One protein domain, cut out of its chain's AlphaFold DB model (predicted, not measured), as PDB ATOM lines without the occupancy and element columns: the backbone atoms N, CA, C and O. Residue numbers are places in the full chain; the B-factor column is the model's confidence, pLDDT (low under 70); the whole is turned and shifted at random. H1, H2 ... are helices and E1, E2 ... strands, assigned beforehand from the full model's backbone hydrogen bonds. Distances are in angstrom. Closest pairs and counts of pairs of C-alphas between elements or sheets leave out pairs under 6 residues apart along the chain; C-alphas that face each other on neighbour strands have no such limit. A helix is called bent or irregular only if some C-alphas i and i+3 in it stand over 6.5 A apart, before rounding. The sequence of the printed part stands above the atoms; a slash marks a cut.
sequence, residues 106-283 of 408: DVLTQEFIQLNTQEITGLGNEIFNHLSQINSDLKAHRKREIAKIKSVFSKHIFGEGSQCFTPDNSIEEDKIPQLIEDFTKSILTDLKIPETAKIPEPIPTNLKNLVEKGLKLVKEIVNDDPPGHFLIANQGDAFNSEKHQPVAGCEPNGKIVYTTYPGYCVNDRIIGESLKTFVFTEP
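This is residues 106 to 283 of the 408 residues of an uncharacterized protein of Okeania sp. SIO2C9 (UniProt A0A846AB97). A small sheet, E2 E5 E3, has its edge strand E3 alongside H3, a helix in the middle of the domain, and the strand pair E1 E4 continues from one end of this sheet. On the other side of H3 from E3, H5 and H4 pack on it, while the long, nearly straight H1 crosses H3 and also packs on H5. The printed part has 178 residues, with five named helices, then five named strands; the larger sheet is mixed, E1 E4 antiparallel, and the class is mixed, helices and strands. It is compact, with a radius of gyration of the C-alphas of 16.1 A and spans of 47 by 43 by 25 A.

Look first for the sheet: E2 is residues 244 to 246, E5 277 to 282 (15.7 A), and E3 255 to 261 (15.9 A), beginning at C-alpha 255 (-19.044, 33.075, -15.476). E1 is 228 to 231 and E4 263 to 266. Find C-alpha 106 at (-50.850, 32.578, -12.424); there H1 begins, residues 106 to 134, assigned as one helix by its hydrogen bonds but bent, with C-alphas 117 and 120 6.5 A apart. Its arms are H1a, 106 to 117 (16.2 A), and H1b, 120 to 134 (21.1 A), at a shallow tilt of 16 degrees. H2 is 136 to 139, H3 142 to 163 (31.0 A), H4 173 to 190 (26.0 A) and H5 202 to 222 (29.7 A). H4 is only just irregular: C-alphas 174 and 177 are 7.0 A apart.

Start between E5 and E3, antiparallel, where N 280 and O 258 are 2.8 A apart; E2 and E5 are parallel, with N 245 and O 277 at 2.8 A. E3 runs on into E4 at 71 degrees, and E4 is antiparallel to E1, with N 231 and O 263 at 2.8 A. H3 stands at the sheet's level; its closest C-alphas to E3 are Ser 151 and Thr 260, 4.4 A. H5 touches H3 at a steep tilt of 45 degrees, closest C-alphas Ile 157 and Gly 214, 6.0 A. H3 and H4 form a helical hairpin, closest C-alphas Val 152 and Ile 187, 6.3 A. H1b touches H3 at Gly 124 and Ile 149, C-alphas 5.9 A apart; H1a touches H5 at Leu 108 and Ile 221, 6.9 A. H2 and H1b only just touch, with 3 pairs of C-alphas within 8 A, and only at the corner. Every O i to N i+4 pair is within hydrogen-bond range in H1a, H1b and H5, against 16 of 18 in H3 and 12 of 14 in H4; H2 is too short for one.

The farthest C-alphas, Ser 136 and Asp 225, are 47.6 A apart. The printed part has no cut; its long links are H4 to H5 and E1 to E2. Look for pLDDT under 70 at residues 167 to 170 and 194 to 197.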
ATOM      1  N   ASP A 106     -51.031  33.111 -11.072       79.69
ATOM      2  CA  ASP A 106     -50.850  32.578 -12.424       79.69
ATOM      3  C   ASP A 106     -50.872  33.703 -13.465       79.69
ATOM      4  O   ASP A 106     -50.070  33.697 -14.395       79.69
ATOM      5  N   VAL A 107     -51.714  34.722 -13.264       86.25
ATOM      6  CA  VAL A 107     -51.773  35.902 -14.136       86.25
ATOM      7  C   VAL A 107     -50.483  36.715 -14.026       86.25
ATOM      8  O   VAL A 107     -49.887  37.019 -15.055       86.25
ATOM      9  N   LEU A 108     -50.005  36.996 -12.808       88.94
ATOM     10  CA  LEU A 108     -48.731  37.706 -12.596       88.94
ATOM     11  C   LEU A 108     -47.549  36.954 -13.225       88.94
ATOM     12  O   LEU A 108     -46.672  37.553 -13.840       88.94
ATOM     13  N   THR A 109     -47.553  35.626 -13.115       88.44
ATOM     14  CA  THR A 109     -46.527  34.752 -13.693       88.44
ATOM     15  C   THR A 109     -46.546  34.806 -15.219       88.44
ATOM     16  O   THR A 109     -45.496  34.943 -15.846       88.44
ATOM     17  N   GLN A 110     -47.730  34.740 -15.834       87.62
ATOM     18  CA  GLN A 110     -47.866  34.850 -17.287       87.62
ATOM     19  C   GLN A 110     -47.463  36.235 -17.796       87.62
ATOM     20  O   GLN A 110     -46.758  36.329 -18.799       87.62
ATOM     21  N   GLU A 111     -47.837  37.304 -17.094       91.56
ATOM     22  CA  GLU A 111     -47.428  38.662 -17.460       91.56
ATOM     23  C   GLU A 111     -45.928  38.876 -17.321       91.56
ATOM     24  O   GLU A 111     -45.317  39.477 -18.202       91.56
ATOM     25  N   PHE A 112     -45.310  38.325 -16.277       92.88
ATOM     26  CA  PHE A 112     -43.860  38.321 -16.132       92.88
ATOM     27  C   PHE A 112     -43.173  37.628 -17.310       92.88
ATOM     28  O   PHE A 112     -42.260  38.190 -17.923       92.88
ATOM     29  N   ILE A 113     -43.643  36.434 -17.681       89.94
ATOM     30  CA  ILE A 113     -43.120  35.698 -18.836       89.94
ATOM     31  C   ILE A 113     -43.328  36.506 -20.123       89.94
ATOM     32  O   ILE A 113     -42.414  36.588 -20.944       89.94
ATOM     33  N   GLN A 114     -44.493  37.127 -20.308       91.69
ATOM     34  CA  GLN A 114     -44.803  37.924 -21.494       91.69
ATOM     35  C   GLN A 114     -43.912  39.168 -21.600       91.69
ATOM     36  O   GLN A 114     -43.306  39.399 -22.649       91.69
ATOM     37  N   LEU A 115     -43.787  39.935 -20.515       92.69
ATOM     38  CA  LEU A 115     -42.957  41.136 -20.447       92.69
ATOM     39  C   LEU A 115     -41.495  40.799 -20.778       92.69
ATOM     40  O   LEU A 115     -40.867  41.475 -21.596       92.69
ATOM     41  N   ASN A 116     -40.981  39.698 -20.222       84.69
ATOM     42  CA  ASN A 116     -39.622  39.226 -20.477       84.69
ATOM     43  C   ASN A 116     -39.427  38.734 -21.917       84.69
ATOM     44  O   ASN A 116     -38.532  39.185 -22.640       84.69
ATOM     45  N   THR A 117     -40.258  37.798 -22.365       80.44
ATOM     46  CA  THR A 117     -40.034  37.113 -23.645       80.44
ATOM     47  C   THR A 117     -40.385  37.980 -24.849       80.44
ATOM     48  O   THR A 117     -39.693  37.887 -25.865       80.44
ATOM     49  N   GLN A 118     -41.392  38.852 -24.743       87.88
ATOM     50  CA  GLN A 118     -41.900  39.647 -25.862       87.88
ATOM     51  C   GLN A 118     -41.425  41.099 -25.798       87.88
ATOM     52  O   GLN A 118     -40.711  41.537 -26.699       87.88
ATOM     53  N   GLU A 119     -41.783  41.840 -24.747       91.44
ATOM     54  CA  GLU A 119     -41.602  43.300 -24.720       91.44
ATOM     55  C   GLU A 119     -40.127  43.692 -24.560       91.44
ATOM     56  O   GLU A 119     -39.589  44.438 -25.382       91.44
ATOM     57  N   ILE A 120     -39.427  43.102 -23.587       93.12
ATOM     58  CA  ILE A 120     -37.985  43.317 -23.398       93.12
ATOM     59  C   ILE A 120     -37.184  42.818 -24.608       93.12
ATOM     60  O   ILE A 120     -36.229  43.470 -25.037       93.12
ATOM     61  N   THR A 121     -37.548  41.666 -25.184       90.81
ATOM     62  CA  THR A 121     -36.871  41.165 -26.393       90.81
ATOM     63  C   THR A 121     -37.066  42.105 -27.573       90.81
ATOM     64  O   THR A 121     -36.096  42.403 -28.272       90.81
ATOM     65  N   GLY A 122     -38.301  42.548 -27.807       92.25
ATOM     66  CA  GLY A 122     -38.657  43.439 -28.904       92.25
ATOM     67  C   GLY A 122     -37.902  44.757 -28.809       92.25
ATOM     68  O   GLY A 122     -37.138  45.088 -29.717       92.25
ATOM     69  N   LEU A 123     -38.028  45.447 -27.671       93.88
ATOM     70  CA  LEU A 123     -37.374  46.735 -27.462       93.88
ATOM     71  C   LEU A 123     -35.847  46.610 -27.428       93.88
ATOM     72  O   LEU A 123     -35.148  47.435 -28.009       93.88
ATOM     73  N   GLY A 124     -35.305  45.555 -26.811       93.31
ATOM     74  CA  GLY A 124     -33.858  45.327 -26.782       93.31
ATOM     75  C   GLY A 124     -33.258  45.181 -28.183       93.31
ATOM     76  O   GLY A 124     -32.191  45.727 -28.463       93.31
ATOM     77  N   ASN A 125     -33.965  44.503 -29.094       92.75
ATOM     78  CA  ASN A 125     -33.568  44.415 -30.499       92.75
ATOM     79  C   ASN A 125     -33.727  45.751 -31.239       92.75
ATOM     80  O   ASN A 125     -32.875  46.086 -32.061       92.75
ATOM     81  N   GLU A 126     -34.792  46.505 -30.967       92.94
ATOM     82  CA  GLU A 126     -35.029  47.826 -31.561       92.94
ATOM     83  C   GLU A 126     -33.903  48.809 -31.202       92.94
ATOM     84  O   GLU A 126     -33.289  49.404 -32.093       92.94
ATOM     85  N   ILE A 127     -33.550  48.889 -29.914       92.44
ATOM     86  CA  ILE A 127     -32.431  49.704 -29.426       92.44
ATOM     87  C   ILE A 127     -31.111  49.231 -30.031       92.44
ATOM     88  O   ILE A 127     -30.345  50.054 -30.530       92.44
ATOM     89  N   PHE A 128     -30.844  47.920 -30.042       93.75
ATOM     90  CA  PHE A 128     -29.627  47.390 -30.659       93.75
ATOM     91  C   PHE A 128     -29.521  47.792 -32.133       93.75
ATOM     92  O   PHE A 128     -28.462  48.233 -32.576       93.75
ATOM     93  N   ASN A 129     -30.607  47.666 -32.897       92.25
ATOM     94  CA  ASN A 129     -30.613  48.020 -34.312       92.25
ATOM     95  C   ASN A 129     -30.267  49.497 -34.507       92.25
ATOM     96  O   ASN A 129     -29.416  49.801 -35.344       92.25
ATOM     97  N   HIS A 130     -30.853  50.389 -33.706       89.69
ATOM     98  CA  HIS A 130     -30.533  51.813 -33.746       89.69
ATOM     99  C   HIS A 130     -29.066  52.088 -33.375       89.69
ATOM    100  O   HIS A 130     -28.348  52.740 -34.133       89.69
ATOM    101  N   LEU A 131     -28.576  51.512 -32.274       88.88
ATOM    102  CA  LEU A 131     -27.176  51.641 -31.862       88.88
ATOM    103  C   LEU A 131     -26.207  51.102 -32.923       88.88
ATOM    104  O   LEU A 131     -25.173  51.713 -33.176       88.88
ATOM    105  N   SER A 132     -26.560  50.010 -33.603       90.94
ATOM    106  CA  SER A 132     -25.740  49.401 -34.658       90.94
ATOM    107  C   SER A 132     -25.684  50.212 -35.959       90.94
ATOM    108  O   SER A 132     -24.814  49.973 -36.799       90.94
ATOM    109  N   GLN A 133     -26.629  51.139 -36.160       88.56
ATOM    110  CA  GLN A 133     -26.589  52.115 -37.255       88.56
ATOM    111  C   GLN A 133     -25.637  53.268 -36.930       88.56
ATOM    112  O   GLN A 133     -25.006  53.800 -37.837       88.56
ATOM    113  N   ILE A 134     -25.526  53.631 -35.649       86.50
ATOM    114  CA  ILE A 134     -24.605  54.667 -35.162       86.50
ATOM    115  C   ILE A 134     -23.175  54.116 -35.080       86.50
ATOM    116  O   ILE A 134     -22.231  54.786 -35.487       86.50
ATOM    117  N   ASN A 135     -23.018  52.890 -34.577       87.44
ATOM    118  CA  ASN A 135     -21.741  52.200 -34.446       87.44
ATOM    119  C   ASN A 135     -21.833  50.792 -35.055       87.44
ATOM    120  O   ASN A 135     -22.390  49.867 -34.457       87.44
ATOM    121  N   SER A 136     -21.256  50.622 -36.246       88.38
ATOM    122  CA  SER A 136     -21.279  49.354 -36.980       88.38
ATOM    123  C   SER A 136     -20.549  48.215 -36.274       88.38
ATOM    124  O   SER A 136     -20.913  47.055 -36.486       88.38
ATOM    125  N   ASP A 137     -19.569  48.518 -35.421       90.12
ATOM    126  CA  ASP A 137     -18.720  47.514 -34.768       90.12
ATOM    127  C   ASP A 137     -19.522  46.664 -33.774       90.12
ATOM    128  O   ASP A 137     -19.227  45.487 -33.559       90.12
ATOM    129  N   LEU A 138     -20.633  47.204 -33.258       88.62
ATOM    130  CA  LEU A 138     -21.563  46.479 -32.387       88.62
ATOM    131  C   LEU A 138     -22.171  45.241 -33.068       88.62
ATOM    132  O   LEU A 138     -22.584  44.301 -32.388       88.62
ATOM    133  N   LYS A 139     -22.206  45.191 -34.410       89.94
ATOM    134  CA  LYS A 139     -22.716  44.029 -35.157       89.94
ATOM    135  C   LYS A 139     -21.849  42.787 -34.968       89.94
ATOM    136  O   LYS A 139     -22.404  41.689 -34.935       89.94
ATOM    137  N   ALA A 140     -20.536  42.952 -34.785       89.81
ATOM    138  CA  ALA A 140     -19.620  41.841 -34.518       89.81
ATOM    139  C   ALA A 140     -19.923  41.156 -33.175       89.81
ATOM    140  O   ALA A 140     -19.738  39.951 -33.027       89.81
ATOM    141  N   HIS A 141     -20.476  41.909 -32.219       90.81
ATOM    142  CA  HIS A 141     -20.815  41.434 -30.878       90.81
ATOM    143  C   HIS A 141     -22.323  41.460 -30.604       90.81
ATOM    144  O   HIS A 141     -22.746  41.559 -29.452       90.81
ATOM    145  N   ARG A 142     -23.154  41.309 -31.650       91.50
ATOM    146  CA  ARG A 142     -24.621  41.457 -31.590       91.50
ATOM    147  C   ARG A 142     -25.264  40.791 -30.375       91.50
ATOM    148  O   ARG A 142     -26.064  41.407 -29.680       91.50
ATOM    149  N   LYS A 143     -24.925  39.526 -30.115       91.25
ATOM    150  CA  LYS A 143     -25.516  38.755 -29.015       91.25
ATOM    151  C   LYS A 143     -25.164  39.345 -27.643       91.25
ATOM    152  O   LYS A 143     -26.045  39.465 -26.796       91.25
ATOM    153  N   ARG A 144     -23.898  39.726 -27.451       92.25
ATOM    154  CA  ARG A 144     -23.388  40.329 -26.214       92.25
ATOM    155  C   ARG A 144     -24.020  41.698 -25.971       92.25
ATOM    156  O   ARG A 144     -24.478  41.966 -24.868       92.25
ATOM    157  N   GLU A 145     -24.120  42.524 -27.009       93.94
ATOM    158  CA  GLU A 145     -24.713  43.860 -26.900       93.94
ATOM    159  C   GLU A 145     -26.222  43.804 -26.623       93.94
ATOM    160  O   GLU A 145     -26.714  44.529 -25.763       93.94
ATOM    161  N   ILE A 146     -26.962  42.887 -27.259       93.94
ATOM    162  CA  ILE A 146     -28.378  42.657 -26.922       93.94
ATOM    163  C   ILE A 146     -28.518  42.169 -25.473       93.94
ATOM    164  O   ILE A 146     -29.399  42.640 -24.754       93.94
ATOM    165  N   ALA A 147     -27.663  41.243 -25.026       93.69
ATOM    166  CA  ALA A 147     -27.677  40.762 -23.645       93.69
ATOM    167  C   ALA A 147     -27.426  41.898 -22.643       93.69
ATOM    168  O   ALA A 147     -28.149  42.014 -21.656       93.69
ATOM    169  N   LYS A 148     -26.473  42.784 -22.940       95.19
ATOM    170  CA  LYS A 148     -26.187  43.979 -22.146       95.19
ATOM    171  C   LYS A 148     -27.389  44.923 -22.066       95.19
ATOM    172  O   LYS A 148     -27.752  45.322 -20.966       95.19
ATOM    173  N   ILE A 149     -28.052  45.221 -23.190       95.19
ATOM    174  CA  ILE A 149     -29.262  46.068 -23.205       95.19
ATOM    175  C   ILE A 149     -30.353  45.470 -22.306       95.19
ATOM    176  O   ILE A 149     -30.896  46.149 -21.436       95.19
ATOM    177  N   LYS A 150     -30.633  44.171 -22.468       95.44
ATOM    178  CA  LYS A 150     -31.617  43.453 -21.643       95.44
ATOM    179  C   LYS A 150     -31.236  43.431 -20.162       95.44
ATOM    180  O   LYS A 150     -32.110  43.466 -19.298       95.44
ATOM    181  N   SER A 151     -29.939  43.404 -19.868       95.56
ATOM    182  CA  SER A 151     -29.433  43.455 -18.502       95.56
ATOM    183  C   SER A 151     -29.649  44.803 -17.837       95.56
ATOM    184  O   SER A 151     -30.070  44.835 -16.684       95.56
ATOM    185  N   VAL A 152     -29.473  45.901 -18.575       96.31
ATOM    186  CA  VAL A 152     -29.807  47.246 -18.087       96.31
ATOM    187  C   VAL A 152     -31.297  47.330 -17.748       96.31
ATOM    188  O   VAL A 152     -31.646  47.746 -16.646       96.31
ATOM    189  N   PHE A 153     -32.183  46.845 -18.626       96.00
ATOM    190  CA  PHE A 153     -33.615  46.786 -18.310       96.00
ATOM    191  C   PHE A 153     -33.894  45.951 -17.061       96.00
ATOM    192  O   PHE A 153     -34.639  46.386 -16.190       96.00
ATOM    193  N   SER A 154     -33.274  44.772 -16.959       94.75
ATOM    194  CA  SER A 154     -33.488  43.856 -15.838       94.75
ATOM    195  C   SER A 154     -33.067  44.461 -14.500       94.75
ATOM    196  O   SER A 154     -33.808  44.383 -13.518       94.75
ATOM    197  N   LYS A 155     -31.889  45.093 -14.482       95.19
ATOM    198  CA  LYS A 155     -31.315  45.769 -13.318       95.19
ATOM    199  C   LYS A 155     -32.217  46.899 -12.835       95.19
ATOM    200  O   LYS A 155     -32.568  46.904 -11.661       95.19
ATOM    201  N   HIS A 156     -32.611  47.811 -13.722       95.81
ATOM    202  CA  HIS A 156     -33.447  48.941 -13.328       95.81
ATOM    203  C   HIS A 156     -34.861  48.470 -12.987       95.81
ATOM    204  O   HIS A 156     -35.263  48.542 -11.835       95.81
ATOM    205  N   ILE A 157     -35.601  47.907 -13.946       95.50
ATOM    206  CA  ILE A 157     -37.039  47.637 -13.789       95.50
ATOM    207  C   ILE A 157     -37.322  46.683 -12.625       95.50
ATOM    208  O   ILE A 157     -38.193  46.972 -11.811       95.50
ATOM    209  N   PHE A 158     -36.600  45.565 -12.525       95.06
ATOM    210  CA  PHE A 158     -36.884  44.555 -11.499       95.06
ATOM    211  C   PHE A 158     -35.965  44.680 -10.288       95.06
ATOM    212  O   PHE A 158     -36.437  44.571  -9.160       95.06
ATOM    213  N   GLY A 159     -34.669  44.922 -10.496       93.00
ATOM    214  CA  GLY A 159     -33.704  45.040  -9.402       93.00
ATOM    215  C   GLY A 159     -33.978  46.262  -8.538       93.00
ATOM    216  O   GLY A 159     -34.393  46.125  -7.390       93.00
ATOM    217  N   GLU A 160     -33.797  47.451  -9.103       93.88
ATOM    218  CA  GLU A 160     -34.044  48.721  -8.411       93.88
ATOM    219  C   GLU A 160     -35.542  48.924  -8.152       93.88
ATOM    220  O   GLU A 160     -35.932  49.305  -7.050       93.88
ATOM    221  N   GLY A 161     -36.402  48.566  -9.112       92.69
ATOM    222  CA  GLY A 161     -37.852  48.688  -8.950       92.69
ATOM    223  C   GLY A 161     -38.403  47.870  -7.781       92.69
ATOM    224  O   GLY A 161     -39.293  48.340  -7.080       92.69
ATOM    225  N   SER A 162     -37.867  46.677  -7.498       91.88
ATOM    226  CA  SER A 162     -38.327  45.887  -6.343       91.88
ATOM    227  C   SER A 162     -38.010  46.553  -5.002       91.88
ATOM    228  O   SER A 162     -38.798  46.447  -4.063       91.88
ATOM    229  N   GLN A 163     -36.907  47.302  -4.924       90.38
ATOM    230  CA  GLN A 163     -36.505  48.038  -3.720       90.38
ATOM    231  C   GLN A 163     -37.455  49.211  -3.437       90.38
ATOM    232  O   GLN A 163     -37.712  49.533  -2.274       90.38
ATOM    233  N   CYS A 164     -38.032  49.789  -4.495       89.19
ATOM    234  CA  CYS A 164     -38.996  50.886  -4.452       89.19
ATOM    235  C   CYS A 164     -40.391  50.501  -3.928       89.19
ATOM    236  O   CYS A 164     -41.171  51.387  -3.596       89.19
ATOM    237  N   PHE A 165     -40.737  49.211  -3.875       87.00
ATOM    238  CA  PHE A 165     -42.077  48.756  -3.472       87.00
ATOM    239  C   PHE A 165     -42.061  47.803  -2.275       87.00
ATOM    240  O   PHE A 165     -43.035  47.085  -2.049       87.00
ATOM    241  N   THR A 166     -40.969  47.792  -1.507       78.00
ATOM    242  CA  THR A 166     -40.895  47.011  -0.266       78.00
ATOM    243  C   THR A 166     -41.901  47.531   0.772       78.00
ATOM    244  O   THR A 166     -42.204  48.728   0.769       78.00
ATOM    245  N   PRO A 167     -42.410  46.675   1.683       66.31
ATOM    246  CA  PRO A 167     -43.374  47.085   2.712       66.31
ATOM    247  C   PRO A 167     -42.910  48.282   3.553       66.31
ATOM    248  O   PRO A 167     -43.729  49.097   3.969       66.31
ATOM    249  N   ASP A 168     -41.594  48.409   3.743       65.62
ATOM    250  CA  ASP A 168     -40.967  49.469   4.534       65.62
ATOM    251  C   ASP A 168     -40.700  50.760   3.731       65.62
ATOM    252  O   ASP A 168     -40.502  51.815   4.329       65.62
ATOM    253  N   ASN A 169     -40.735  50.709   2.390       67.44
ATOM    254  CA  ASN A 169     -40.487  51.843   1.485       67.44
ATOM    255  C   ASN A 169     -41.607  52.012   0.444       67.44
ATOM    256  O   ASN A 169     -41.333  52.250  -0.731       67.44
ATOM    257  N   SER A 170     -42.876  51.871   0.841       69.19
ATOM    258  CA  SER A 170     -43.995  52.014  -0.099       69.19
ATOM    259  C   SER A 170     -44.053  53.437  -0.669       69.19
ATOM    260  O   SER A 170     -44.385  54.395   0.031       69.19
ATOM    261  N   ILE A 171     -43.693  53.581  -1.946       78.38
ATOM    262  CA  ILE A 171     -43.814  54.843  -2.676       78.38
ATOM    263  C   ILE A 171     -45.299  55.193  -2.839       78.38
ATOM    264  O   ILE A 171     -46.095  54.380  -3.315       78.38
ATOM    265  N   GLU A 172     -45.654  56.421  -2.462       80.06
ATOM    266  CA  GLU A 172     -46.994  56.980  -2.651       80.06
ATOM    267  C   GLU A 172     -47.373  57.003  -4.146       80.06
ATOM    268  O   GLU A 172     -46.531  57.223  -5.021       80.06
ATOM    269  N   GLU A 173     -48.644  56.743  -4.467       81.31
ATOM    270  CA  GLU A 173     -49.070  56.537  -5.862       81.31
ATOM    271  C   GLU A 173     -48.866  57.762  -6.765       81.31
ATOM    272  O   GLU A 173     -48.639  57.618  -7.965       81.31
ATOM    273  N   ASP A 174     -48.879  58.961  -6.189       85.00
ATOM    274  CA  ASP A 174     -48.624  60.233  -6.867       85.00
ATOM    275  C   ASP A 174     -47.169  60.390  -7.344       85.00
ATOM    276  O   ASP A 174     -46.904  61.152  -8.275       85.00
ATOM    277  N   LYS A 175     -46.227  59.634  -6.768       88.81
ATOM    278  CA  LYS A 175     -44.801  59.649  -7.138       88.81
ATOM    279  C   LYS A 175     -44.437  58.638  -8.225       88.81
ATOM    280  O   LYS A 175     -43.347  58.725  -8.791       88.81
ATOM    281  N   ILE A 176     -45.337  57.713  -8.567       89.00
ATOM    282  CA  ILE A 176     -45.099  56.688  -9.599       89.00
ATOM    283  C   ILE A 176     -44.763  57.303 -10.974       89.00
ATOM    284  O   ILE A 176     -43.809  56.836 -11.597       89.00
ATOM    285  N   PRO A 177     -45.449  58.357 -11.465       93.25
ATOM    286  CA  PRO A 177     -45.097  58.971 -12.748       93.25
ATOM    287  C   PRO A 177     -43.668  59.524 -12.782       93.25
ATOM    288  O   PRO A 177     -42.972  59.357 -13.781       93.25
ATOM    289  N   GLN A 178     -43.213  60.140 -11.686       93.31
ATOM    290  CA  GLN A 178     -41.845  60.646 -11.577       93.31
ATOM    291  C   GLN A 178     -40.834  59.494 -11.546       93.31
ATOM    292  O   GLN A 178     -39.829  59.544 -12.248       93.31
ATOM    293  N   LEU A 179     -41.144  58.422 -10.813       93.62
ATOM    294  CA  LEU A 179     -40.320  57.213 -10.766       93.62
ATOM    295  C   LEU A 179     -40.129  56.592 -12.159       93.62
ATOM    296  O   LEU A 179     -39.017  56.209 -12.517       93.62
ATOM    297  N   ILE A 180     -41.193  56.531 -12.968       94.94
ATOM    298  CA  ILE A 180     -41.136  56.030 -14.351       94.94
ATOM    299  C   ILE A 180     -40.186  56.881 -15.203       94.94
ATOM    300  O   ILE A 180     -39.380  56.333 -15.962       94.94
ATOM    301  N   GLU A 181     -40.254  58.208 -15.086       93.94
ATOM    302  CA  GLU A 181     -39.352  59.122 -15.799       93.94
ATOM    303  C   GLU A 181     -37.894  58.940 -15.364       93.94
ATOM    304  O   GLU A 181     -36.996  58.869 -16.207       93.94
ATOM    305  N   ASP A 182     -37.649  58.809 -14.060       94.00
ATOM    306  CA  ASP A 182     -36.304  58.648 -13.507       94.00
ATOM    307  C   ASP A 182     -35.670  57.318 -13.943       94.00
ATOM    308  O   ASP A 182     -34.505  57.285 -14.353       94.00
ATOM    309  N   PHE A 183     -36.446  56.229 -13.962       95.31
ATOM    310  CA  PHE A 183     -35.997  54.925 -14.462       95.31
ATOM    311  C   PHE A 183     -35.742  54.959 -15.968       95.31
ATOM    312  O   PHE A 183     -34.724  54.449 -16.434       95.31
ATOM    313  N   THR A 184     -36.625  55.603 -16.735       94.12
ATOM    314  CA  THR A 184     -36.459  55.756 -18.188       94.12
ATOM    315  C   THR A 184     -35.158  56.496 -18.506       94.12
ATOM    316  O   THR A 184     -34.366  56.031 -19.327       94.12
ATOM    317  N   LYS A 185     -34.881  57.608 -17.813       91.75
ATOM    318  CA  LYS A 185     -33.631  58.371 -17.966       91.75
ATOM    319  C   LYS A 185     -32.403  57.572 -17.538       91.75
ATOM    320  O   LYS A 185     -31.394  57.599 -18.243       91.75
ATOM    321  N   SER A 186     -32.489  56.851 -16.422       94.31
ATOM    322  CA  SER A 186     -31.387  56.022 -15.915       94.31
ATOM    323  C   SER A 186     -31.021  54.923 -16.910       94.31
ATOM    324  O   SER A 186     -29.854  54.781 -17.265       94.31
ATOM    325  N   ILE A 187     -32.021  54.238 -17.476       94.38
ATOM    326  CA  ILE A 187     -31.813  53.230 -18.519       94.38
ATOM    327  C   ILE A 187     -31.151  53.844 -19.756       94.38
ATOM    328  O   ILE A 187     -30.166  53.302 -20.251       94.38
ATOM    329  N   LEU A 188     -31.653  54.975 -20.268       90.50
ATOM    330  CA  LEU A 188     -31.056  55.634 -21.440       90.50
ATOM    331  C   LEU A 188     -29.590  56.033 -21.193       90.50
ATOM    332  O   LEU A 188     -28.751  55.885 -22.086       90.50
ATOM    333  N   THR A 189     -29.285  56.472 -19.969       90.38
ATOM    334  CA  THR A 189     -27.933  56.838 -19.526       90.38
ATOM    335  C   THR A 189     -27.009  55.617 -19.469       90.38
ATOM    336  O   THR A 189     -25.930  55.641 -20.064       90.38
ATOM    337  N   ASP A 190     -27.436  54.520 -18.833       92.19
ATOM    338  CA  ASP A 190     -26.653  53.278 -18.705       92.19
ATOM    339  C   ASP A 190     -26.431  52.590 -20.066       92.19
ATOM    340  O   ASP A 190     -25.388  51.970 -20.309       92.19
ATOM    341  N   LEU A 191     -27.368  52.763 -21.005       89.50
ATOM    342  CA  LEU A 191     -27.218  52.331 -22.397       89.50
ATOM    343  C   LEU A 191     -26.218  53.180 -23.197       89.50
ATOM    344  O   LEU A 191     -25.898  52.823 -24.334       89.50
ATOM    345  N   LYS A 192     -25.688  54.263 -22.612       84.69
ATOM    346  CA  LYS A 192     -24.747  55.205 -23.237       84.69
ATOM    347  C   LYS A 192     -25.254  55.735 -24.576       84.69
ATOM    348  O   LYS A 192     -24.466  55.945 -25.499       84.69
ATOM    349  N   ILE A 193     -26.567  55.928 -24.699       73.25
ATOM    350  CA  ILE A 193     -27.130  56.549 -25.892       73.25
ATOM    351  C   ILE A 193     -26.743  58.033 -25.827       73.25
ATOM    352  O   ILE A 193     -27.112  58.697 -24.859       73.25
ATOM    353  N   PRO A 194     -25.958  58.564 -26.783       63.44
ATOM    354  CA  PRO A 194     -25.513  59.951 -26.715       63.44
ATOM    355  C   PRO A 194     -26.726  60.883 -26.695       63.44
ATOM    356  O   PRO A 194     -27.592  60.746 -27.553       63.44
ATOM    357  N   GLU A 195     -26.771  61.871 -25.797       58.12
ATOM    358  CA  GLU A 195     -27.846  62.886 -25.784       58.12
ATOM    359  C   GLU A 195     -27.966  63.629 -27.128       58.12
ATOM    360  O   GLU A 195     -29.023  64.133 -27.495       58.12
ATOM    361  N   THR A 196     -26.876  63.667 -27.899       53.38
ATOM    362  CA  THR A 196     -26.808  64.255 -29.243       53.38
ATOM    363  C   THR A 196     -27.343  63.341 -30.348       53.38
ATOM    364  O   THR A 196     -27.547  63.801 -31.474       53.38
ATOM    365  N   ALA A 197     -27.528  62.045 -30.082       64.25
ATOM    366  CA  ALA A 197     -28.128  61.122 -31.032       64.25
ATOM    367  C   ALA A 197     -29.642  61.350 -31.029       64.25
ATOM    368  O   ALA A 197     -30.298  61.221 -29.999       64.25
ATOM    369  N   LYS A 198     -30.212  61.691 -32.188       73.50
ATOM    370  CA  LYS A 198     -31.667  61.745 -32.351       73.50
ATOM    371  C   LYS A 198     -32.219  60.328 -32.227       73.50
ATOM    372  O   LYS A 198     -32.283  59.606 -33.222       73.50
ATOM    373  N   ILE A 199     -32.576  59.933 -31.008       80.50
ATOM    374  CA  ILE A 199     -33.263  58.673 -30.757       80.50
ATOM    375  C   ILE A 199     -34.616  58.751 -31.477       80.50
ATOM    376  O   ILE A 199     -35.342  59.729 -31.287       80.50
ATOM    377  N   PRO A 200     -34.969  57.769 -32.322       84.88
ATOM    378  CA  PRO A 200     -36.289  57.700 -32.923       84.88
ATOM    379  C   PRO A 200     -37.374  57.749 -31.844       84.88
ATOM    380  O   PRO A 200     -37.348  56.930 -30.933       84.88
ATOM    381  N   GLU A 201     -38.356  58.642 -31.999       84.88
ATOM    382  CA  GLU A 201     -39.552  58.775 -31.142       84.88
ATOM    383  C   GLU A 201     -40.188  57.458 -30.637       84.88
ATOM    384  O   GLU A 201     -40.581  57.409 -29.465       84.88
ATOM    385  N   PRO A 202     -40.289  56.364 -31.431       88.94
ATOM    386  CA  PRO A 202     -40.830  55.109 -30.910       88.94
ATOM    387  C   PRO A 202     -39.999  54.501 -29.772       88.94
ATOM    388  O   PRO A 202     -40.585  53.910 -28.873       88.94
ATOM    389  N   ILE A 203     -38.672  54.676 -29.740       90.00
ATOM    390  CA  ILE A 203     -37.813  54.037 -28.730       90.00
ATOM    391  C   ILE A 203     -38.057  54.612 -27.324       90.00
ATOM    392  O   ILE A 203     -38.352  53.817 -26.431       90.00
ATOM    393  N   PRO A 204     -37.986  55.939 -27.073       90.06
ATOM    394  CA  PRO A 204     -38.284  56.497 -25.754       90.06
ATOM    395  C   PRO A 204     -39.721  56.211 -25.315       90.06
ATOM    396  O   PRO A 204     -39.954  55.892 -24.152       90.06
ATOM    397  N   THR A 205     -40.672  56.255 -26.253       91.88
ATOM    398  CA  THR A 205     -42.084  55.952 -25.982       91.88
ATOM    399  C   THR A 205     -42.269  54.493 -25.554       91.88
ATOM    400  O   THR A 205     -42.875  54.218 -24.518       91.88
ATOM    401  N   ASN A 206     -41.707  53.545 -26.307       93.81
ATOM    402  CA  ASN A 206     -41.770  52.118 -25.995       93.81
ATOM    403  C   ASN A 206     -41.019  51.790 -24.700       93.81
ATOM    404  O   ASN A 206     -41.483  50.958 -23.924       93.81
ATOM    405  N   LEU A 207     -39.893  52.462 -24.443       94.56
ATOM    406  CA  LEU A 207     -39.140  52.307 -23.203       94.56
ATOM    407  C   LEU A 207     -39.946  52.773 -21.994       94.56
ATOM    408  O   LEU A 207     -40.044  52.034 -21.019       94.56
ATOM    409  N   LYS A 208     -40.569  53.949 -22.070       94.75
ATOM    410  CA  LYS A 208     -41.428  54.455 -20.998       94.75
ATOM    411  C   LYS A 208     -42.589  53.500 -20.712       94.75
ATOM    412  O   LYS A 208     -42.824  53.164 -19.555       94.75
ATOM    413  N   ASN A 209     -43.248  52.994 -21.757       95.38
ATOM    414  CA  ASN A 209     -44.323  52.004 -21.624       95.38
ATOM    415  C   ASN A 209     -43.830  50.694 -20.983       95.38
ATOM    416  O   ASN A 209     -44.529  50.108 -20.158       95.38
ATOM    417  N   LEU A 210     -42.629  50.234 -21.353       96.12
ATOM    418  CA  LEU A 210     -42.011  49.047 -20.766       96.12
ATOM    419  C   LEU A 210     -41.717  49.255 -19.273       96.12
ATOM    420  O   LEU A 210     -42.021  48.378 -18.467       96.12
ATOM    421  N   VAL A 211     -41.152  50.409 -18.906       96.62
ATOM    422  CA  VAL A 211     -40.868  50.775 -17.510       96.62
ATOM    423  C   VAL A 211     -42.160  50.857 -16.704       96.62
ATOM    424  O   VAL A 211     -42.241  50.263 -15.636       96.62
ATOM    425  N   GLU A 212     -43.193  51.521 -17.220       95.94
ATOM    426  CA  GLU A 212     -44.494  51.637 -16.554       95.94
ATOM    427  C   GLU A 212     -45.122  50.263 -16.281       95.94
ATOM    428  O   GLU A 212     -45.469  49.948 -15.138       95.94
ATOM    429  N   LYS A 213     -45.218  49.411 -17.308       95.56
ATOM    430  CA  LYS A 213     -45.746  48.049 -17.159       95.56
ATOM    431  C   LYS A 213     -44.904  47.210 -16.204       95.56
ATOM    432  O   LYS A 213     -45.454  46.502 -15.364       95.56
ATOM    433  N   GLY A 214     -43.582  47.295 -16.330       95.50
ATOM    434  CA  GLY A 214     -42.647  46.551 -15.500       95.50
ATOM    435  C   GLY A 214     -42.736  46.936 -14.030       95.50
ATOM    436  O   GLY A 214     -42.893  46.060 -13.186       95.50
ATOM    437  N   LEU A 215     -42.729  48.232 -13.714       95.12
ATOM    438  CA  LEU A 215     -42.857  48.713 -12.336       95.12
ATOM    439  C   LEU A 215     -44.224  48.386 -11.734       95.12
ATOM    440  O   LEU A 215     -44.296  48.010 -10.564       95.12
ATOM    441  N   LYS A 216     -45.302  48.454 -12.526       93.44
ATOM    442  CA  LYS A 216     -46.627  48.006 -12.082       93.44
ATOM    443  C   LYS A 216     -46.616  46.523 -11.702       93.44
ATOM    444  O   LYS A 216     -47.083  46.170 -10.622       93.44
ATOM    445  N   LEU A 217     -46.051  45.674 -12.558       93.88
ATOM    446  CA  LEU A 217     -45.938  44.241 -12.299       93.88
ATOM    447  C   LEU A 217     -45.068  43.953 -11.065       93.88
ATOM    448  O   LEU A 217     -45.431  43.131 -10.231       93.88
ATOM    449  N   VAL A 218     -43.943  44.654 -10.915       93.75
ATOM    450  CA  VAL A 218     -43.060  44.539  -9.746       93.75
ATOM    451  C   VAL A 218     -43.798  44.919  -8.462       93.75
ATOM    452  O   VAL A 218     -43.726  44.165  -7.492       93.75
ATOM    453  N   LYS A 219     -44.552  46.028  -8.458       91.56
ATOM    454  CA  LYS A 219     -45.395  46.432  -7.320       91.56
ATOM    455  C   LYS A 219     -46.375  45.321  -6.946       91.56
ATOM    456  O   LYS A 219     -46.516  45.023  -5.764       91.56
ATOM    457  N   GLU A 220     -47.035  44.704  -7.923       90.50
ATOM    458  CA  GLU A 220     -47.999  43.624  -7.683       90.50
ATOM    459  C   GLU A 220     -47.329  42.342  -7.161       90.50
ATOM    460  O   GLU A 220     -47.838  41.740  -6.221       90.50
ATOM    461  N   ILE A 221     -46.171  41.951  -7.706       90.94
ATOM    462  CA  ILE A 221     -45.438  40.739  -7.300       90.94
ATOM    463  C   ILE A 221     -44.850  40.872  -5.888       90.94
ATOM    464  O   ILE A 221     -44.986  39.957  -5.074       90.94
ATOM    465  N   VAL A 222     -44.205  42.000  -5.574       90.06
ATOM    466  CA  VAL A 222     -43.560  42.219  -4.265       90.06
ATOM    467  C   VAL A 222     -44.594  42.341  -3.140       90.06
ATOM    468  O   VAL A 222     -44.308  41.963  -2.008       90.06
ATOM    469  N   ASN A 223     -45.803  42.822  -3.449       86.88
ATOM    470  CA  ASN A 223     -46.905  42.944  -2.489       86.88
ATOM    471  C   ASN A 223     -47.894  41.760  -2.525       86.88
ATOM    472  O   ASN A 223     -48.945  41.824  -1.878       86.88
ATOM    473  N   ASP A 224     -47.585  40.692  -3.270       85.88
ATOM    474  CA  ASP A 224     -48.376  39.457  -3.259       85.88
ATOM    475  C   ASP A 224     -48.246  38.727  -1.904       85.88
ATOM    476  O   ASP A 224     -47.369  39.025  -1.091       85.88
ATOM    477  N   ASP A 225     -49.125  37.762  -1.627       81.06
ATOM    478  CA  ASP A 225     -49.060  36.942  -0.415       81.06
ATOM    479  C   ASP A 225     -49.019  35.447  -0.752       81.06
ATOM    480  O   ASP A 225     -50.041  34.854  -1.102       81.06
ATOM    481  N   PRO A 226     -47.864  34.782  -0.580       81.19
ATOM    482  CA  PRO A 226     -46.584  35.299  -0.087       81.19
ATOM    483  C   PRO A 226     -45.895  36.184  -1.136       81.19
ATOM    484  O   PRO A 226     -46.115  35.952  -2.324       81.19
ATOM    485  N   PRO A 227     -45.034  37.130  -0.730       86.44
ATOM    486  CA  PRO A 227     -44.378  38.034  -1.665       86.44
ATOM    487  C   PRO A 227     -43.507  37.261  -2.656       86.44
ATOM    488  O   PRO A 227     -42.853  36.270  -2.311       86.44
ATOM    489  N   GLY A 228     -43.530  37.709  -3.905       89.12
ATOM    490  CA  GLY A 228     -42.621  37.236  -4.932       89.12
ATOM    491  C   GLY A 228     -41.292  37.982  -4.900       89.12
ATOM    492  O   GLY A 228     -41.218  39.146  -4.501       89.12
ATOM    493  N   HIS A 229     -40.239  37.315  -5.360       91.06
ATOM    494  CA  HIS A 229     -38.894  37.874  -5.423       91.06
ATOM    495  C   HIS A 229     -38.289  37.693  -6.812       91.06
ATOM    496  O   HIS A 229     -38.518  36.689  -7.494       91.06
ATOM    497  N   PHE A 230     -37.481  38.674  -7.211       93.44
ATOM    498  CA  PHE A 230     -36.725  38.636  -8.453       93.44
ATOM    499  C   PHE A 230     -35.286  38.211  -8.179       93.44
ATOM    500  O   PHE A 230     -34.614  38.763  -7.311       93.44
ATOM    501  N   LEU A 231     -34.803  37.235  -8.941       93.06
ATOM    502  CA  LEU A 231     -33.443  36.721  -8.840       93.06
ATOM    503  C   LEU A 231     -32.581  37.331  -9.941       93.06
ATOM    504  O   LEU A 231     -32.674  36.934 -11.103       93.06
ATOM    505  N   ILE A 232     -31.723  38.277  -9.570       92.62
ATOM    506  CA  ILE A 232     -30.720  38.861 -10.463       92.62
ATOM    507  C   ILE A 232     -29.357  38.320 -10.044       92.62
ATOM    508  O   ILE A 232     -28.919  38.560  -8.923       92.62
ATOM    509  N   ALA A 233     -28.707  37.564 -10.930       92.94
ATOM    510  CA  ALA A 233     -27.364  37.057 -10.677       92.94
ATOM    511  C   ALA A 233     -26.338  38.184 -10.823       92.94
ATOM    512  O   ALA A 233     -26.472  39.038 -11.714       92.94
ATOM    513  N   ASN A 234     -25.318  38.180  -9.967       90.25
ATOM    514  CA  ASN A 234     -24.263  39.180 -10.023       90.25
ATOM    515  C   ASN A 234     -23.272  38.838 -11.133       90.25
ATOM    516  O   ASN A 234     -23.053  37.680 -11.492       90.25
ATOM    517  N   GLN A 235     -22.642  39.875 -11.674       91.94
ATOM    518  CA  GLN A 235     -21.538  39.686 -12.601       91.94
ATOM    519  C   GLN A 235     -20.381  38.965 -11.892       91.94
ATOM    520  O   GLN A 235     -19.954  39.370 -10.813       91.94
ATOM    521  N   GLY A 236     -19.857  37.919 -12.526       90.75
ATOM    522  CA  GLY A 236     -18.788  37.068 -12.008       90.75
ATOM    523  C   GLY A 236     -19.274  35.820 -11.267       90.75
ATOM    524  O   GLY A 236     -18.456  34.930 -11.037       90.75
ATOM    525  N   ASP A 237     -20.570  35.722 -10.948       92.75
ATOM    526  CA  ASP A 237     -21.141  34.536 -10.304       92.75
ATOM    527  C   ASP A 237     -21.010  33.299 -11.209       92.75
ATOM    528  O   ASP A 237     -21.079  33.380 -12.443       92.75
ATOM    529  N   ALA A 238     -20.848  32.131 -10.586       92.62
ATOM    530  CA  ALA A 238     -20.848  30.857 -11.292       92.62
ATOM    531  C   ALA A 238     -22.255  30.518 -11.810       92.62
ATOM    532  O   ALA A 238     -23.270  30.758 -11.143       92.62
ATOM    533  N   PHE A 239     -22.326  29.912 -12.996       92.56
ATOM    534  CA  PHE A 239     -23.581  29.375 -13.505       92.56
ATOM    535  C   PHE A 239     -24.126  28.271 -12.578       92.56
ATOM    536  O   PHE A 239     -23.391  27.396 -12.128       92.56
ATOM    537  N   ASN A 240     -25.436  28.290 -12.311       91.00
ATOM    538  CA  ASN A 240     -26.131  27.298 -11.497       91.00
ATOM    539  C   ASN A 240     -27.365  26.818 -12.268       91.00
ATOM    540  O   ASN A 240     -28.320  27.573 -12.423       91.00
ATOM    541  N   SER A 241     -27.375  25.561 -12.709       89.19
ATOM    542  CA  SER A 241     -28.454  24.987 -13.528       89.19
ATOM    543  C   SER A 241     -29.821  24.920 -12.840       89.19
ATOM    544  O   SER A 241     -30.842  24.800 -13.519       89.19
ATOM    545  N   GLU A 242     -29.874  24.987 -11.509       87.88
ATOM    546  CA  GLU A 242     -31.137  25.019 -10.762       87.88
ATOM    547  C   GLU A 242     -31.799  26.397 -10.824       87.88
ATOM    548  O   GLU A 242     -33.024  26.497 -10.823       87.88
ATOM    549  N   LYS A 243     -30.994  27.464 -10.900       89.31
ATOM    550  CA  LYS A 243     -31.472  28.853 -10.833       89.31
ATOM    551  C   LYS A 243     -31.383  29.596 -12.155       89.31
ATOM    552  O   LYS A 243     -32.117  30.559 -12.362       89.31
ATOM    553  N   HIS A 244     -30.481  29.169 -13.029       93.50
ATOM    554  CA  HIS A 244     -30.083  29.899 -14.217       93.50
ATOM    555  C   HIS A 244     -30.382  29.105 -15.487       93.50
ATOM    556  O   HIS A 244     -30.283  27.878 -15.526       93.50
ATOM    557  N   GLN A 245     -30.695  29.840 -16.546       92.44
ATOM    558  CA  GLN A 245     -30.823  29.339 -17.905       92.44
ATOM    559  C   GLN A 245     -29.883  30.146 -18.812       92.44
ATOM    560  O   GLN A 245     -29.916  31.379 -18.780       92.44
ATOM    561  N   PRO A 246     -29.010  29.513 -19.614       91.12
ATOM    562  CA  PRO A 246     -28.117  30.263 -20.481       91.12
ATOM    563  C   PRO A 246     -28.907  30.871 -21.646       91.12
ATOM    564  O   PRO A 246     -29.813  30.249 -22.207       91.12
ATOM    565  N   VAL A 247     -28.542  32.085 -22.059       88.88
ATOM    566  CA  VAL A 247     -29.042  32.662 -23.315       88.88
ATOM    567  C   VAL A 247     -28.648  31.746 -24.477       88.88
ATOM    568  O   VAL A 247     -27.495  31.332 -24.573       88.88
ATOM    569  N   ALA A 248     -29.579  31.473 -25.397       85.44
ATOM    570  CA  ALA A 248     -29.384  30.545 -26.516       85.44
ATOM    571  C   ALA A 248     -28.013  30.703 -27.210       85.44
ATOM    572  O   ALA A 248     -27.673  31.782 -27.704       85.44
ATOM    573  N   GLY A 249     -27.219  29.626 -27.223       81.50
ATOM    574  CA  GLY A 249     -25.854  29.572 -27.766       81.50
ATOM    575  C   GLY A 249     -24.751  30.090 -26.828       81.50
ATOM    576  O   GLY A 249     -23.722  30.544 -27.316       81.50
ATOM    577  N   CYS A 250     -25.019  30.225 -25.526       85.31
ATOM    578  CA  CYS A 250     -24.006  30.418 -24.482       85.31
ATOM    579  C   CYS A 250     -23.809  29.082 -23.763       85.31
ATOM    580  O   CYS A 250     -24.772  28.330 -23.602       85.31
ATOM    581  N   GLU A 251     -22.589  28.814 -23.313       79.69
ATOM    582  CA  GLU A 251     -22.270  27.583 -22.594       79.69
ATOM    583  C   GLU A 251     -22.763  27.644 -21.132       79.69
ATOM    584  O   GLU A 251     -22.595  28.672 -20.463       79.69
ATOM    585  N   PRO A 252     -23.350  26.560 -20.593       80.31
ATOM    586  CA  PRO A 252     -23.887  26.506 -19.229       80.31
ATOM    587  C   PRO A 252     -22.810  26.325 -18.139       80.31
ATOM    588  O   PRO A 252     -23.120  25.879 -17.041       80.31
ATOM    589  N   ASN A 253     -21.539  26.622 -18.414       81.62
ATOM    590  CA  ASN A 253     -20.417  26.395 -17.491       81.62
ATOM    591  C   ASN A 253     -19.479  27.609 -17.338       81.62
ATOM    592  O   ASN A 253     -18.411  27.483 -16.749       81.62
ATOM    593  N   GLY A 254     -19.867  28.775 -17.860       84.12
ATOM    594  CA  GLY A 254     -19.085  30.009 -17.765       84.12
ATOM    595  C   GLY A 254     -19.424  30.889 -16.556       84.12
ATOM    596  O   GLY A 254     -20.370  30.622 -15.806       84.12
ATOM    597  N   LYS A 255     -18.690  31.998 -16.412       92.50
ATOM    598  CA  LYS A 255     -19.044  33.075 -15.476       92.50
ATOM    599  C   LYS A 255     -20.173  33.912 -16.040       92.50
ATOM    600  O   LYS A 255     -20.207  34.216 -17.234       92.50
ATOM    601  N   ILE A 256     -21.086  34.317 -15.171       94.25
ATOM    602  CA  ILE A 256     -22.196  35.191 -15.534       94.25
ATOM    603  C   ILE A 256     -21.646  36.586 -15.802       94.25
ATOM    604  O   ILE A 256     -21.029  37.205 -14.941       94.25
ATOM    605  N   VAL A 257     -21.880  37.094 -17.006       94.00
ATOM    606  CA  VAL A 257     -21.512  38.464 -17.383       94.00
ATOM    607  C   VAL A 257     -22.718  39.380 -17.264       94.00
ATOM    608  O   VAL A 257     -22.610  40.477 -16.725       94.00
ATOM    609  N   TYR A 258     -23.876  38.909 -17.730       95.12
ATOM    610  CA  TYR A 258     -25.119  39.668 -17.694       95.12
ATOM    611  C   TYR A 258     -26.283  38.791 -17.253       95.12
ATOM    612  O   TYR A 258     -26.491  37.711 -17.805       95.12
ATOM    613  N   THR A 259     -27.108  39.303 -16.344       95.00
ATOM    614  CA  THR A 259     -28.472  38.798 -16.162       95.00
ATOM    615  C   THR A 259     -29.361  39.469 -17.199       95.00
ATOM    616  O   THR A 259     -29.606  40.666 -17.092       95.00
ATOM    617  N   THR A 260     -29.815  38.737 -18.218       92.06
ATOM    618  CA  THR A 260     -30.667  39.291 -19.283       92.06
ATOM    619  C   THR A 260     -32.142  39.307 -18.918       92.06
ATOM    620  O   THR A 260     -32.867  40.150 -19.430       92.06
ATOM    621  N   TYR A 261     -32.564  38.369 -18.067       92.62
ATOM    622  CA  TYR A 261     -33.890  38.348 -17.454       92.62
ATOM    623  C   TYR A 261     -33.750  37.893 -16.011       92.62
ATOM    624  O   TYR A 261     -33.067  36.888 -15.783       92.62
ATOM    625  N   PRO A 262     -34.378  38.580 -15.045       93.31
ATOM    626  CA  PRO A 262     -34.407  38.078 -13.684       93.31
ATOM    627  C   PRO A 262     -35.156  36.745 -13.639       93.31
ATOM    628  O   PRO A 262     -36.030  36.479 -14.463       93.31
ATOM    629  N   GLY A 263     -34.828  35.914 -12.659       92.75
ATOM    630  CA  GLY A 263     -35.680  34.798 -12.278       92.75
ATOM    631  C   GLY A 263     -36.847  35.302 -11.436       92.75
ATOM    632  O   GLY A 263     -36.745  36.358 -10.812       92.75
ATOM    633  N   TYR A 264     -37.936  34.549 -11.397       91.44
ATOM    634  CA  TYR A 264     -39.075  34.820 -10.527       91.44
ATOM    635  C   TYR A 264     -39.266  33.639  -9.581       91.44
ATOM    636  O   TYR A 264     -39.487  32.506 -10.013       91.44
ATOM    637  N   CYS A 265     -39.148  33.898  -8.281       87.56
ATOM    638  CA  CYS A 265     -39.364  32.894  -7.255       87.56
ATOM    639  C   CYS A 265     -40.386  33.356  -6.224       87.56
ATOM    640  O   CYS A 265     -40.581  34.547  -5.975       87.56
ATOM    641  N   VAL A 266     -41.026  32.376  -5.597       84.25
ATOM    642  CA  VAL A 266     -41.904  32.605  -4.456       84.25
ATOM    643  C   VAL A 266     -41.572  31.589  -3.373       84.25
ATOM    644  O   VAL A 266     -41.416  30.405  -3.671       84.25
ATOM    645  N   ASN A 267     -41.442  32.038  -2.121       82.12
ATOM    646  CA  ASN A 267     -40.932  31.217  -1.011       82.12
ATOM    647  C   ASN A 267     -39.598  30.522  -1.357       82.12
ATOM    648  O   ASN A 267     -39.454  29.317  -1.143       82.12
ATOM    649  N   ASP A 268     -38.667  31.255  -1.973       78.69
ATOM    650  CA  ASP A 268     -37.353  30.759  -2.415       78.69
ATOM    651  C   ASP A 268     -37.391  29.604  -3.432       78.69
ATOM    652  O   ASP A 268     -36.388  28.920  -3.653       78.69
ATOM    653  N   ARG A 269     -38.536  29.379  -4.089       78.44
ATOM    654  CA  ARG A 269     -38.708  28.338  -5.108       78.44
ATOM    655  C   ARG A 269     -38.974  28.947  -6.477       78.44
ATOM    656  O   ARG A 269     -39.873  29.771  -6.631       78.44
ATOM    657  N   ILE A 270     -38.215  28.496  -7.472       81.25
ATOM    658  CA  ILE A 270     -38.482  28.751  -8.891       81.25
ATOM    659  C   ILE A 270     -39.337  27.591  -9.399       81.25
ATOM    660  O   ILE A 270     -38.918  26.435  -9.324       81.25
ATOM    661  N   ILE A 271     -40.541  27.879  -9.892       72.88
ATOM    662  CA  ILE A 271     -41.471  26.849 -10.370       72.88
ATOM    663  C   ILE A 271     -41.498  26.879 -11.898       72.88
ATOM    664  O   ILE A 271     -42.298  27.579 -12.512       72.88
ATOM    665  N   GLY A 272     -40.610  26.095 -12.508       74.56
ATOM    666  CA  GLY A 272     -40.533  25.915 -13.959       74.56
ATOM    667  C   GLY A 272     -39.362  26.642 -14.618       74.56
ATOM    668  O   GLY A 272     -38.904  27.687 -14.161       74.56
ATOM    669  N   GLU A 273     -38.882  26.074 -15.725       78.12
ATOM    670  CA  GLU A 273     -37.718  26.574 -16.473       78.12
ATOM    671  C   GLU A 273     -37.900  28.022 -16.947       78.12
ATOM    672  O   GLU A 273     -36.975  28.820 -16.863       78.12
ATOM    673  N   SER A 274     -39.118  28.407 -17.350       83.19
ATOM    674  CA  SER A 274     -39.433  29.762 -17.825       83.19
ATOM    675  C   SER A 274     -39.308  30.854 -16.758       83.19
ATOM    676  O   SER A 274     -39.379  32.033 -17.102       83.19
ATOM    677  N   LEU A 275     -39.166  30.479 -15.483       89.56
ATOM    678  CA  LEU A 275     -38.991  31.403 -14.360       89.56
ATOM    679  C   LEU A 275     -37.549  31.448 -13.842       89.56
ATOM    680  O   LEU A 275     -37.270  32.186 -12.896       89.56
ATOM    681  N   LYS A 276     -36.627  30.682 -14.437       92.75
ATOM    682  CA  LYS A 276     -35.198  30.776 -14.119       92.75
ATOM    683  C   LYS A 276     -34.618  32.099 -14.603       92.75
ATOM    684  O   LYS A 276     -35.094  32.700 -15.565       92.75
ATOM    685  N   THR A 277     -33.547  32.537 -13.950       93.06
ATOM    686  CA  THR A 277     -32.789  33.717 -14.368       93.06
ATOM    687  C   THR A 277     -32.077  33.416 -15.680       93.06
ATOM    688  O   THR A 277     -31.259  32.499 -15.750       93.06
ATOM    689  N   PHE A 278     -32.339  34.196 -16.725       94.06
ATOM    690  CA  PHE A 278     -31.602  34.042 -17.975       94.06
ATOM    691  C   PHE A 278     -30.301  34.821 -17.904       94.06
ATOM    692  O   PHE A 278     -30.305  36.030 -17.659       94.06
ATOM    693  N   VAL A 279     -29.198  34.134 -18.170       95.31
ATOM    694  CA  VAL A 279     -27.855  34.686 -18.018       95.31
ATOM    695  C   VAL A 279     -27.042  34.535 -19.296       95.31
ATOM    696  O   VAL A 279     -27.083  33.513 -19.981       95.31
ATOM    697  N   PHE A 280     -26.296  35.581 -19.631       94.56
ATOM    698  CA  PHE A 280     -25.239  35.524 -20.626       94.56
ATOM    699  C   PHE A 280     -23.941  35.167 -19.911       94.56
ATOM    700  O   PHE A 280     -23.496  35.906 -19.029       94.56
ATOM    701  N   THR A 281     -23.357  34.037 -20.292       93.50
ATOM    702  CA  THR A 281     -22.105  33.523 -19.740       93.50
ATOM    703  C   THR A 281     -20.971  33.667 -20.744       93.50
ATOM    704  O   THR A 281     -21.176  33.548 -21.957       93.50
ATOM    705  N   GLU A 282     -19.770  33.908 -20.228       89.94
ATOM    706  CA  GLU A 282     -18.515  33.789 -20.971       89.94
ATOM    707  C   GLU A 282     -17.699  32.644 -20.345       89.94
ATOM    708  O   GLU A 282     -17.768  32.462 -19.123       89.94
ATOM    709  N   PRO A 283     -16.973  31.839 -21.147       85.12
ATOM    710  CA  PRO A 283     -16.077  30.817 -20.613       85.12
ATOM    711  C   PRO A 283     -15.117  31.443 -19.602       85.12
ATOM    712  O   PRO A 283     -14.697  32.588 -19.781       85.12
TER     713      PRO A 283